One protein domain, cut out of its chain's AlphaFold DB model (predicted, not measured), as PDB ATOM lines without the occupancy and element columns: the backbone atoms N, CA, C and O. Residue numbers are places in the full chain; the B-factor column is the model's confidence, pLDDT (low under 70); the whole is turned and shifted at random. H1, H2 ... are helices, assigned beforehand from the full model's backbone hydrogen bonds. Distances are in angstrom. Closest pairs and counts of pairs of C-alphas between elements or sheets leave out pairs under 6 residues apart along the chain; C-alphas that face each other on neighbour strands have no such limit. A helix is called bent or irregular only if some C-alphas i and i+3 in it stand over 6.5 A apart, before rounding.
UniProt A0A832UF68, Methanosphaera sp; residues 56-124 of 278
ATOM      1  N   SER A  56      34.362 -28.143  34.342       87.62
ATOM      2  CA  SER A  56      35.186 -26.923  34.340       87.62
ATOM      3  C   SER A  56      34.358 -25.653  34.595       87.62
ATOM      4  O   SER A  56      34.866 -24.637  35.077       87.62
ATOM      5  N   LYS A  57      33.044 -25.722  34.345       90.81
ATOM      6  CA  LYS A  57      32.076 -24.646  34.600       90.81
ATOM      7  C   LYS A  57      31.758 -24.467  36.090       90.81
ATOM      8  O   LYS A  57      31.170 -23.451  36.473       90.81
ATOM      9  N   PHE A  58      32.150 -25.409  36.947       91.75
ATOM     10  CA  PHE A  58      31.860 -25.403  38.379       91.75
ATOM     11  C   PHE A  58      33.061 -24.897  39.177       91.75
ATOM     12  O   PHE A  58      33.938 -25.653  39.576       91.75
ATOM     13  N   LYS A  59      33.087 -23.589  39.456       91.44
ATOM     14  CA  LYS A  59      34.136 -22.982  40.288       91.44
ATOM     15  C   LYS A  59      33.986 -23.393  41.751       91.44
ATOM     16  O   LYS A  59      32.974 -23.059  42.369       91.44
ATOM     17  N   SER A  60      35.008 -24.048  42.303       90.75
ATOM     18  CA  SER A  60      35.023 -24.495  43.698       90.75
ATOM     19  C   SER A  60      34.840 -23.355  44.708       90.75
ATOM     20  O   SER A  60      35.599 -22.381  44.691       90.75
ATOM     21  N   GLY A  61      33.879 -23.504  45.620       93.25
ATOM     22  CA  GLY A  61      33.729 -22.680  46.815       93.25
ATOM     23  C   GLY A  61      34.482 -23.216  48.042       93.25
ATOM     24  O   GLY A  61      35.222 -24.199  48.000       93.25
ATOM     25  N   ILE A  62      34.259 -22.571  49.191       95.25
ATOM     26  CA  ILE A  62      34.872 -22.964  50.474       95.25
ATOM     27  C   ILE A  62      34.403 -24.361  50.902       95.25
ATOM     28  O   ILE A  62      35.196 -25.164  51.389       95.25
ATOM     29  N   THR A  63      33.123 -24.679  50.696       95.62
ATOM     30  CA  THR A  63      32.552 -25.975  51.083       95.62
ATOM     31  C   THR A  63      33.186 -27.125  50.307       95.62
ATOM     32  O   THR A  63      33.628 -28.095  50.917       95.62
ATOM     33  N   SER A  64      33.296 -27.017  48.979       94.56
ATOM     34  CA  SER A  64      33.952 -28.041  48.157       94.56
ATOM     35  C   SER A  64      35.440 -28.161  48.470       94.56
ATOM     36  O   SER A  64      35.956 -29.278  48.515       94.56
ATOM     37  N   PHE A  65      36.121 -27.057  48.793       95.88
ATOM     38  CA  PHE A  65      37.488 -27.100  49.317       95.88
ATOM     39  C   PHE A  65      37.581 -27.917  50.616       95.88
ATOM     40  O   PHE A  65      38.380 -28.849  50.688       95.88
ATOM     41  N   ILE A  66      36.746 -27.625  51.621       96.75
ATOM     42  CA  ILE A  66      36.745 -28.344  52.908       96.75
ATOM     43  C   ILE A  66      36.458 -29.833  52.701       96.75
ATOM     44  O   ILE A  66      37.154 -30.680  53.265       96.75
ATOM     45  N   ILE A  67      35.460 -30.153  51.875       96.62
ATOM     46  CA  ILE A  67      35.094 -31.537  51.565       96.62
ATOM     47  C   ILE A  67      36.265 -32.258  50.884       96.62
ATOM     48  O   ILE A  67      36.627 -33.359  51.285       96.62
ATOM     49  N   THR A  68      36.892 -31.644  49.883       95.50
ATOM     50  CA  THR A  68      37.991 -32.277  49.138       95.50
ATOM     51  C   THR A  68      39.211 -32.500  50.027       95.50
ATOM     52  O   THR A  68      39.757 -33.600  50.096       95.50
ATOM     53  N   GLU A  69      39.647 -31.451  50.717       95.19
ATOM     54  CA  GLU A  69      40.926 -31.430  51.419       95.19
ATOM     55  C   GLU A  69      40.814 -32.102  52.788       95.19
ATOM     56  O   GLU A  69      41.467 -33.107  53.061       95.19
ATOM     57  N   LEU A  70      39.963 -31.573  53.666       95.50
ATOM     58  CA  LEU A  70      39.909 -32.020  55.056       95.50
ATOM     59  C   LEU A  70      39.164 -33.346  55.182       95.50
ATOM     60  O   LEU A  70      39.637 -34.265  55.851       95.50
ATOM     61  N   TRP A  71      38.012 -33.458  54.525       96.69
ATOM     62  CA  TRP A  71      37.158 -34.631  54.654       96.69
ATOM     63  C   TRP A  71      37.663 -35.809  53.810       96.69
ATOM     64  O   TRP A  71      37.996 -36.856  54.365       96.69
ATOM     65  N   CYS A  72      37.777 -35.670  52.489       95.88
ATOM     66  CA  CYS A  72      38.168 -36.777  51.614       95.88
ATOM     67  C   CYS A  72      39.668 -37.100  51.711       95.88
ATOM     68  O   CYS A  72      40.031 -38.233  52.045       95.88
ATOM     69  N   ARG A  73      40.549 -36.121  51.469       95.56
ATOM     70  CA  ARG A  73      41.997 -36.377  51.426       95.56
ATOM     71  C   ARG A  73      42.567 -36.745  52.793       95.56
ATOM     72  O   ARG A  73      43.291 -37.736  52.896       95.56
ATOM     73  N   TYR A  74      42.250 -35.979  53.837       95.25
ATOM     74  CA  TYR A  74      42.831 -36.212  55.162       95.25
ATOM     75  C   TYR A  74      42.042 -37.206  56.012       95.25
ATOM     76  O   TYR A  74      42.569 -38.271  56.342       95.25
ATOM     77  N   LEU A  75      40.791 -36.902  56.360       96.50
ATOM     78  CA  LEU A  75      40.030 -37.741  57.286       96.50
ATOM     79  C   LEU A  75      39.787 -39.144  56.708       96.50
ATOM     80  O   LEU A  75      40.131 -40.141  57.347       96.50
ATOM     81  N   TRP A  76      39.268 -39.245  55.485       96.31
ATOM     82  CA  TRP A  76      39.071 -40.542  54.836       96.31
ATOM     83  C   TRP A  76      40.381 -41.189  54.382       96.31
ATOM     84  O   TRP A  76      40.561 -42.389  54.589       96.31
ATOM     85  N   GLY A  77      41.323 -40.424  53.827       96.12
ATOM     86  CA  GLY A  77      42.599 -40.971  53.358       96.12
ATOM     87  C   GLY A  77      43.523 -41.492  54.469       96.12
ATOM     88  O   GLY A  77      44.235 -42.476  54.259       96.12
ATOM     89  N   TYR A  78      43.543 -40.883  55.655       96.19
ATOM     90  CA  TYR A  78      44.498 -41.245  56.716       96.19
ATOM     91  C   TYR A  78      43.866 -41.884  57.951       96.19
ATOM     92  O   TYR A  78      44.575 -42.602  58.652       96.19
ATOM     93  N   VAL A  79      42.568 -41.682  58.199       95.81
ATOM     94  CA  VAL A  79      41.903 -42.187  59.410       95.81
ATOM     95  C   VAL A  79      40.828 -43.212  59.063       95.81
ATOM     96  O   VAL A  79      41.017 -44.403  59.303       95.81
ATOM     97  N   LEU A  80      39.717 -42.779  58.460       94.62
ATOM     98  CA  LEU A  80      38.537 -43.632  58.287       94.62
ATOM     99  C   LEU A  80      38.778 -44.765  57.287       94.62
ATOM    100  O   LEU A  80      38.426 -45.903  57.570       94.62
ATOM    101  N   GLY A  81      39.405 -44.485  56.141       93.25
ATOM    102  CA  GLY A  81      39.696 -45.493  55.119       93.25
ATOM    103  C   GLY A  81      40.558 -46.645  55.649       93.25
ATOM    104  O   GLY A  81      40.148 -47.798  55.515       93.25
ATOM    105  N   PRO A  82      41.715 -46.376  56.287       93.31
ATOM    106  CA  PRO A  82      42.515 -47.413  56.936       93.31
ATOM    107  C   PRO A  82      41.759 -48.202  58.016       93.31
ATOM    108  O   PRO A  82      41.838 -49.427  58.025       93.31
ATOM    109  N   VAL A  83      41.001 -47.524  58.888       93.19
ATOM    110  CA  VAL A  83      40.239 -48.169  59.978       93.19
ATOM    111  C   VAL A  83      39.128 -49.073  59.437       93.19
ATOM    112  O   VAL A  83      38.902 -50.156  59.966       93.19
ATOM    113  N   LEU A  84      38.462 -48.657  58.359       89.44
ATOM    114  CA  LEU A  84      37.384 -49.406  57.712       89.44
ATOM    115  C   LEU A  84      37.894 -50.409  56.661       89.44
ATOM    116  O   LEU A  84      37.100 -50.942  55.890       89.44
ATOM    117  N   GLY A  85      39.207 -50.660  56.600       86.81
ATOM    118  CA  GLY A  85      39.793 -51.700  55.750       86.81
ATOM    119  C   GLY A  85      39.740 -51.407  54.247       86.81
ATOM    120  O   GLY A  85      39.618 -52.331  53.441       86.81
ATOM    121  N   TYR A  86      39.814 -50.137  53.836       89.81
ATOM    122  CA  TYR A  86      39.762 -49.780  52.414       89.81
ATOM    123  C   TYR A  86      40.973 -50.330  51.662       89.81
ATOM    124  O   TYR A  86      42.081 -50.440  52.194       89.81
ATOM    125  N   ARG A  87      40.778 -50.640  50.373       88.56
ATOM    126  CA  ARG A  87      41.866 -51.096  49.500       88.56
ATOM    127  C   ARG A  87      42.986 -50.053  49.484       88.56
ATOM    128  O   ARG A  87      42.729 -48.852  49.383       88.56
ATOM    129  N   LYS A  88      44.241 -50.519  49.493       90.81
ATOM    130  CA  LYS A  88      45.431 -49.648  49.457       90.81
ATOM    131  C   LYS A  88      45.389 -48.653  48.291       90.81
ATOM    132  O   LYS A  88      45.742 -47.495  48.481       90.81
ATOM    133  N   ARG A  89      44.907 -49.091  47.120       88.75
ATOM    134  CA  ARG A  89      44.700 -48.238  45.937       88.75
ATOM    135  C   ARG A  89      43.732 -47.088  46.229       88.75
ATOM    136  O   ARG A  89      44.086 -45.940  46.016       88.75
ATOM    137  N   THR A  90      42.559 -47.375  46.795       89.69
ATOM    138  CA  THR A  90      41.566 -46.350  47.166       89.69
ATOM    139  C   THR A  90      42.137 -45.347  48.165       89.69
ATOM    140  O   THR A  90      41.994 -44.144  47.981       89.69
ATOM    141  N   ILE A  91      42.844 -45.832  49.190       93.19
ATOM    142  CA  ILE A  91      43.513 -44.974  50.175       93.19
ATOM    143  C   ILE A  91      44.559 -44.074  49.498       93.19
ATOM    144  O   ILE A  91      44.600 -42.877  49.775       93.19
ATOM    145  N   LYS A  92      45.386 -44.623  48.598       93.00
ATOM    146  CA  LYS A  92      46.377 -43.855  47.830       93.00
ATOM    147  C   LYS A  92      45.701 -42.752  47.009       93.00
ATOM    148  O   LYS A  92      46.113 -41.602  47.127       93.00
ATOM    149  N   ASN A  93      44.639 -43.080  46.273       91.12
ATOM    150  CA  ASN A  93      43.904 -42.121  45.444       91.12
ATOM    151  C   ASN A  93      43.298 -40.988  46.286       91.12
ATOM    152  O   ASN A  93      43.432 -39.827  45.924       91.12
ATOM    153  N   LEU A  94      42.712 -41.299  47.450       93.44
ATOM    154  CA  LEU A  94      42.197 -40.277  48.371       93.44
ATOM    155  C   LEU A  94      43.301 -39.319  48.829       93.44
ATOM    156  O   LEU A  94      43.129 -38.105  48.800       93.44
ATOM    157  N   ARG A  95      44.466 -39.850  49.209       94.50
ATOM    158  CA  ARG A  95      45.607 -39.037  49.665       94.50
ATOM    159  C   ARG A  95      46.201 -38.169  48.557       94.50
ATOM    160  O   ARG A  95      46.784 -37.133  48.861       94.50
ATOM    161  N   GLN A  96      46.061 -38.599  47.307       91.31
ATOM    162  CA  GLN A  96      46.611 -37.953  46.116       91.31
ATOM    163  C   GLN A  96      45.550 -37.196  45.305       91.31
ATOM    164  O   GLN A  96      45.811 -36.859  44.157       91.31
ATOM    165  N   MET A  97      44.374 -36.913  45.885       89.19
ATOM    166  CA  MET A  97      43.296 -36.225  45.166       89.19
ATOM    167  C   MET A  97      43.798 -34.925  44.518       89.19
ATOM    168  O   MET A  97      44.340 -34.079  45.241       89.19
ATOM    169  N   PRO A  98      43.589 -34.738  43.204       87.31
ATOM    170  CA  PRO A  98      44.042 -33.552  42.483       87.31
ATOM    171  C   PRO A  98      43.265 -32.298  42.920       87.31
ATOM    172  O   PRO A  98      42.249 -32.386  43.616       87.31
ATOM    173  N   LYS A  99      43.745 -31.101  42.559       86.25
ATOM    174  CA  LYS A  99      43.073 -29.837  42.940       86.25
ATOM    175  C   LYS A  99      41.725 -29.694  42.237       86.25
ATOM    176  O   LYS A  99      40.804 -29.090  42.777       86.25
ATOM    177  N   GLU A 100      41.618 -30.282  41.064       84.75
ATOM    178  CA  GLU A 100      40.479 -30.273  40.162       84.75
ATOM    179  C   GLU A 100      39.314 -31.088  40.718       84.75
ATOM    180  O   GLU A 100      38.156 -30.748  40.477       84.75
ATOM    181  N   ALA A 101      39.594 -32.028  41.629       89.19
ATOM    182  CA  ALA A 101      38.569 -32.699  42.419       89.19
ATOM    183  C   ALA A 101      37.705 -31.715  43.233       89.19
ATOM    184  O   ALA A 101      36.587 -32.050  43.611       89.19
ATOM    185  N   ARG A 102      38.167 -30.480  43.482       93.12
ATOM    186  CA  ARG A 102      37.347 -29.437  44.119       93.12
ATOM    187  C   ARG A 102      36.203 -28.970  43.221       93.12
ATOM    188  O   ARG A 102      35.118 -28.711  43.734       93.12
ATOM    189  N   ASN A 103      36.430 -28.869  41.911       93.31
ATOM    190  CA  ASN A 103      35.379 -28.517  40.956       93.31
ATOM    191  C   ASN A 103      34.359 -29.656  40.857       93.31
ATOM    192  O   ASN A 103      33.162 -29.396  40.942       93.31
ATOM    193  N   HIS A 104      34.833 -30.908  40.837       93.44
ATOM    194  CA  HIS A 104      33.982 -32.095  40.949       93.44
ATOM    195  C   HIS A 104      33.126 -32.059  42.226       93.44
ATOM    196  O   HIS A 104      31.901 -32.134  42.175       93.44
ATOM    197  N   LYS A 105      33.731 -31.808  43.399       95.12
ATOM    198  CA  LYS A 105      32.978 -31.671  44.660       95.12
ATOM    199  C   LYS A 105      31.948 -30.550  44.628       95.12
ATOM    200  O   LYS A 105      30.872 -30.697  45.204       95.12
ATOM    201  N   GLU A 106      32.263 -29.429  43.990       96.56
ATOM    202  CA  GLU A 106      31.313 -28.335  43.804       96.56
ATOM    203  C   GLU A 106      30.144 -28.754  42.905       96.56
ATOM    204  O   GLU A 106      28.990 -28.458  43.224       96.56
ATOM    205  N   PHE A 107      30.431 -29.460  41.808       96.12
ATOM    206  CA  PHE A 107      29.422 -30.017  40.917       96.12
ATOM    207  C   PHE A 107      28.479 -30.964  41.668       96.12
ATOM    208  O   PHE A 107      27.266 -30.728  41.693       96.12
ATOM    209  N   ILE A 108      29.029 -31.967  42.359       97.06
ATOM    210  CA  ILE A 108      28.242 -32.939  43.124       97.06
ATOM    211  C   ILE A 108      27.406 -32.239  44.198       97.06
ATOM    212  O   ILE A 108      26.213 -32.518  44.339       97.06
ATOM    213  N   LEU A 109      27.986 -31.271  44.915       96.44
ATOM    214  CA  LEU A 109      27.275 -30.495  45.931       96.44
ATOM    215  C   LEU A 109      26.076 -29.741  45.346       96.44
ATOM    216  O   LEU A 109      25.002 -29.762  45.948       96.44
ATOM    217  N   LYS A 110      26.231 -29.095  44.186       96.00
ATOM    218  CA  LYS A 110      25.140 -28.344  43.543       96.00
ATOM    219  C   LYS A 110      24.076 -29.249  42.939       96.00
ATOM    220  O   LYS A 110      22.900 -28.894  42.978       96.00
ATOM    221  N   ARG A 111      24.470 -30.384  42.356       95.50
ATOM    222  CA  ARG A 111      23.561 -31.232  41.575       95.50
ATOM    223  C   ARG A 111      22.859 -32.303  42.403       95.50
ATOM    224  O   ARG A 111      21.685 -32.567  42.154       95.50
ATOM    225  N   TYR A 112      23.563 -32.882  43.373       96.31
ATOM    226  CA  TYR A 112      23.110 -34.020  44.179       96.31
ATOM    227  C   TYR A 112      23.054 -33.703  45.682       96.31
ATOM    228  O   TYR A 112      22.479 -34.457  46.468       96.31
ATOM    229  N   GLY A 113      23.604 -32.563  46.101       96.88
ATOM    230  CA  GLY A 113      23.548 -32.107  47.481       96.88
ATOM    231  C   GLY A 113      24.653 -32.676  48.368       96.88
ATOM    232  O   GLY A 113      25.456 -33.533  47.990       96.88
ATOM    233  N   LEU A 114      24.677 -32.186  49.608       96.69
ATOM    234  CA  LEU A 114      25.761 -32.450  50.554       96.69
ATOM    235  C   LEU A 114      25.949 -33.942  50.857       96.69
ATOM    236  O   LEU A 114      27.077 -34.402  51.003       96.69
ATOM    237  N   LYS A 115      24.858 -34.716  50.924       96.31
ATOM    238  CA  LYS A 115      24.926 -36.148  51.253       96.31
ATOM    239  C   LYS A 115      25.746 -36.957  50.244       96.31
ATOM    240  O   LYS A 115      26.383 -37.922  50.656       96.31
ATOM    241  N   HIS A 116      25.744 -36.567  48.969       96.94
ATOM    242  CA  HIS A 116      26.551 -37.208  47.932       96.94
ATOM    243  C   HIS A 116      27.952 -36.611  47.869       96.94
ATOM    244  O   HIS A 116      28.921 -37.355  47.798       96.94
ATOM    245  N   ALA A 117      28.080 -35.290  48.029       96.56
ATOM    246  CA  ALA A 117      29.388 -34.631  48.046       96.56
ATOM    247  C   ALA A 117      30.286 -35.119  49.199       96.56
ATOM    248  O   ALA A 117      31.506 -35.151  49.068       96.56
ATOM    249  N   LEU A 118      29.701 -35.538  50.327       96.75
ATOM    250  CA  LEU A 118      30.440 -36.127  51.449       96.75
ATOM    251  C   LEU A 118      30.920 -37.560  51.187       96.75
ATOM    252  O   LEU A 118      31.707 -38.082  51.974       96.75
ATOM    253  N   GLN A 119      30.485 -38.228  50.124       95.31
ATOM    254  CA  GLN A 119      31.059 -39.525  49.789       95.31
ATOM    255  C   GLN A 119      32.514 -39.326  49.338       95.31
ATOM    256  O   GLN A 119      32.778 -38.480  48.491       95.31
ATOM    257  N   PRO A 120      33.493 -40.051  49.899       91.62
ATOM    258  CA  PRO A 120      34.887 -39.901  49.489       91.62
ATOM    259  C   PRO A 120      35.188 -40.595  48.150       91.62
ATOM    260  O   PRO A 120      36.200 -40.287  47.535       91.62
ATOM    261  N   THR A 121      34.332 -41.519  47.706       88.62
ATOM    262  CA  THR A 121      34.344 -42.141  46.368       88.62
ATOM    263  C   THR A 121      32.904 -42.461  45.948       88.62
ATOM    264  O   THR A 121      32.026 -42.447  46.815       88.62
ATOM    265  N   ALA A 122      32.683 -42.883  44.693       81.94
ATOM    266  CA  ALA A 122      31.374 -43.360  44.209       81.94
ATOM    267  C   ALA A 122      30.274 -42.284  44.337       81.94
ATOM    268  O   ALA A 122      29.253 -42.459  45.011       81.94
ATOM    269  N   GLU A 123      30.543 -41.100  43.784       89.12
ATOM    270  CA  GLU A 123      29.753 -39.889  44.013       89.12
ATOM    271  C   GLU A 123      28.544 -39.845  43.081       89.12
ATOM    272  O   GLU A 123      28.624 -39.403  41.945       89.12
ATOM    273  N   ALA A 124      27.403 -40.314  43.589       92.06
ATOM    274  CA  ALA A 124      26.110 -40.281  42.902       92.06
ATOM    275  C   ALA A 124      26.048 -40.996  41.530       92.06
ATOM    276  O   ALA A 124      25.132 -40.717  40.753       92.06
TER     277      ALA A 124
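This is residues 56 to 124 of the 278 residues of a protein of Methanosphaera sp (UniProt A0A832UF68). One long helix, H1, makes the spine of this domain; H2 folds back along its later part as a helical hairpin, and H3 packs crosswise on its beginning. The small H4 packs on H3. The printed part has 69 residues with four named helices, in the order H1, H2, H3, H4, and no named strand; the class is all helix. The whole is compact, with a radius of gyration of the C-alphas of 11.4 A, yet elongated, spanning 34 by 21 by 17 A.

Start at Ser 56 and go on to C-alpha 62 at (34.872, -22.964, 50.474), where H1, residues 62 to 83, begins; it runs 27.5 A to C-alpha 83 at (40.239, -48.169, 59.978). H1 has a kink of 46 degrees near residue 77 and is only just irregular: C-alphas 77 and 80 are 6.9 A apart. Next find H2, residues 88 to 95, 10.6 A long, and H3, residues 101 to 112, 15.6 A long. H4, residues 114 to 117, 4.9 A long, ends at C-alpha 117 at (29.388, -34.631, 48.046).

Look first at residues 72 to 82 of H1, which alone touch H2; the closest C-alphas, of Arg 73 and Arg 95, are 4.8 A apart. This hairpin has a shallow tilt of 29 degrees, opposite ways. H1 touches H3 with residues 63 to 68 alone, about perpendicular at 78 degrees; the closest C-alphas, of Ser 64 and Glu 106, are 5.1 A apart. H3 touches H4 with residues 105 to 109 alone; the closest C-alphas, of Leu 109 and Ala 117, are 5.1 A apart. H2 is apart from H3 and H4. Every O i to N i+4 pair is within hydrogen-bond range in H2 and H3, and 10 of 18 in H1; H4 is too short for such a pair.

The C-alphas farthest apart, of Lys 57 and Val 83, are 35.6 A apart. The three links between helices are tight. The printed part has no cut, and no printed residue is under 70 in pLDDT.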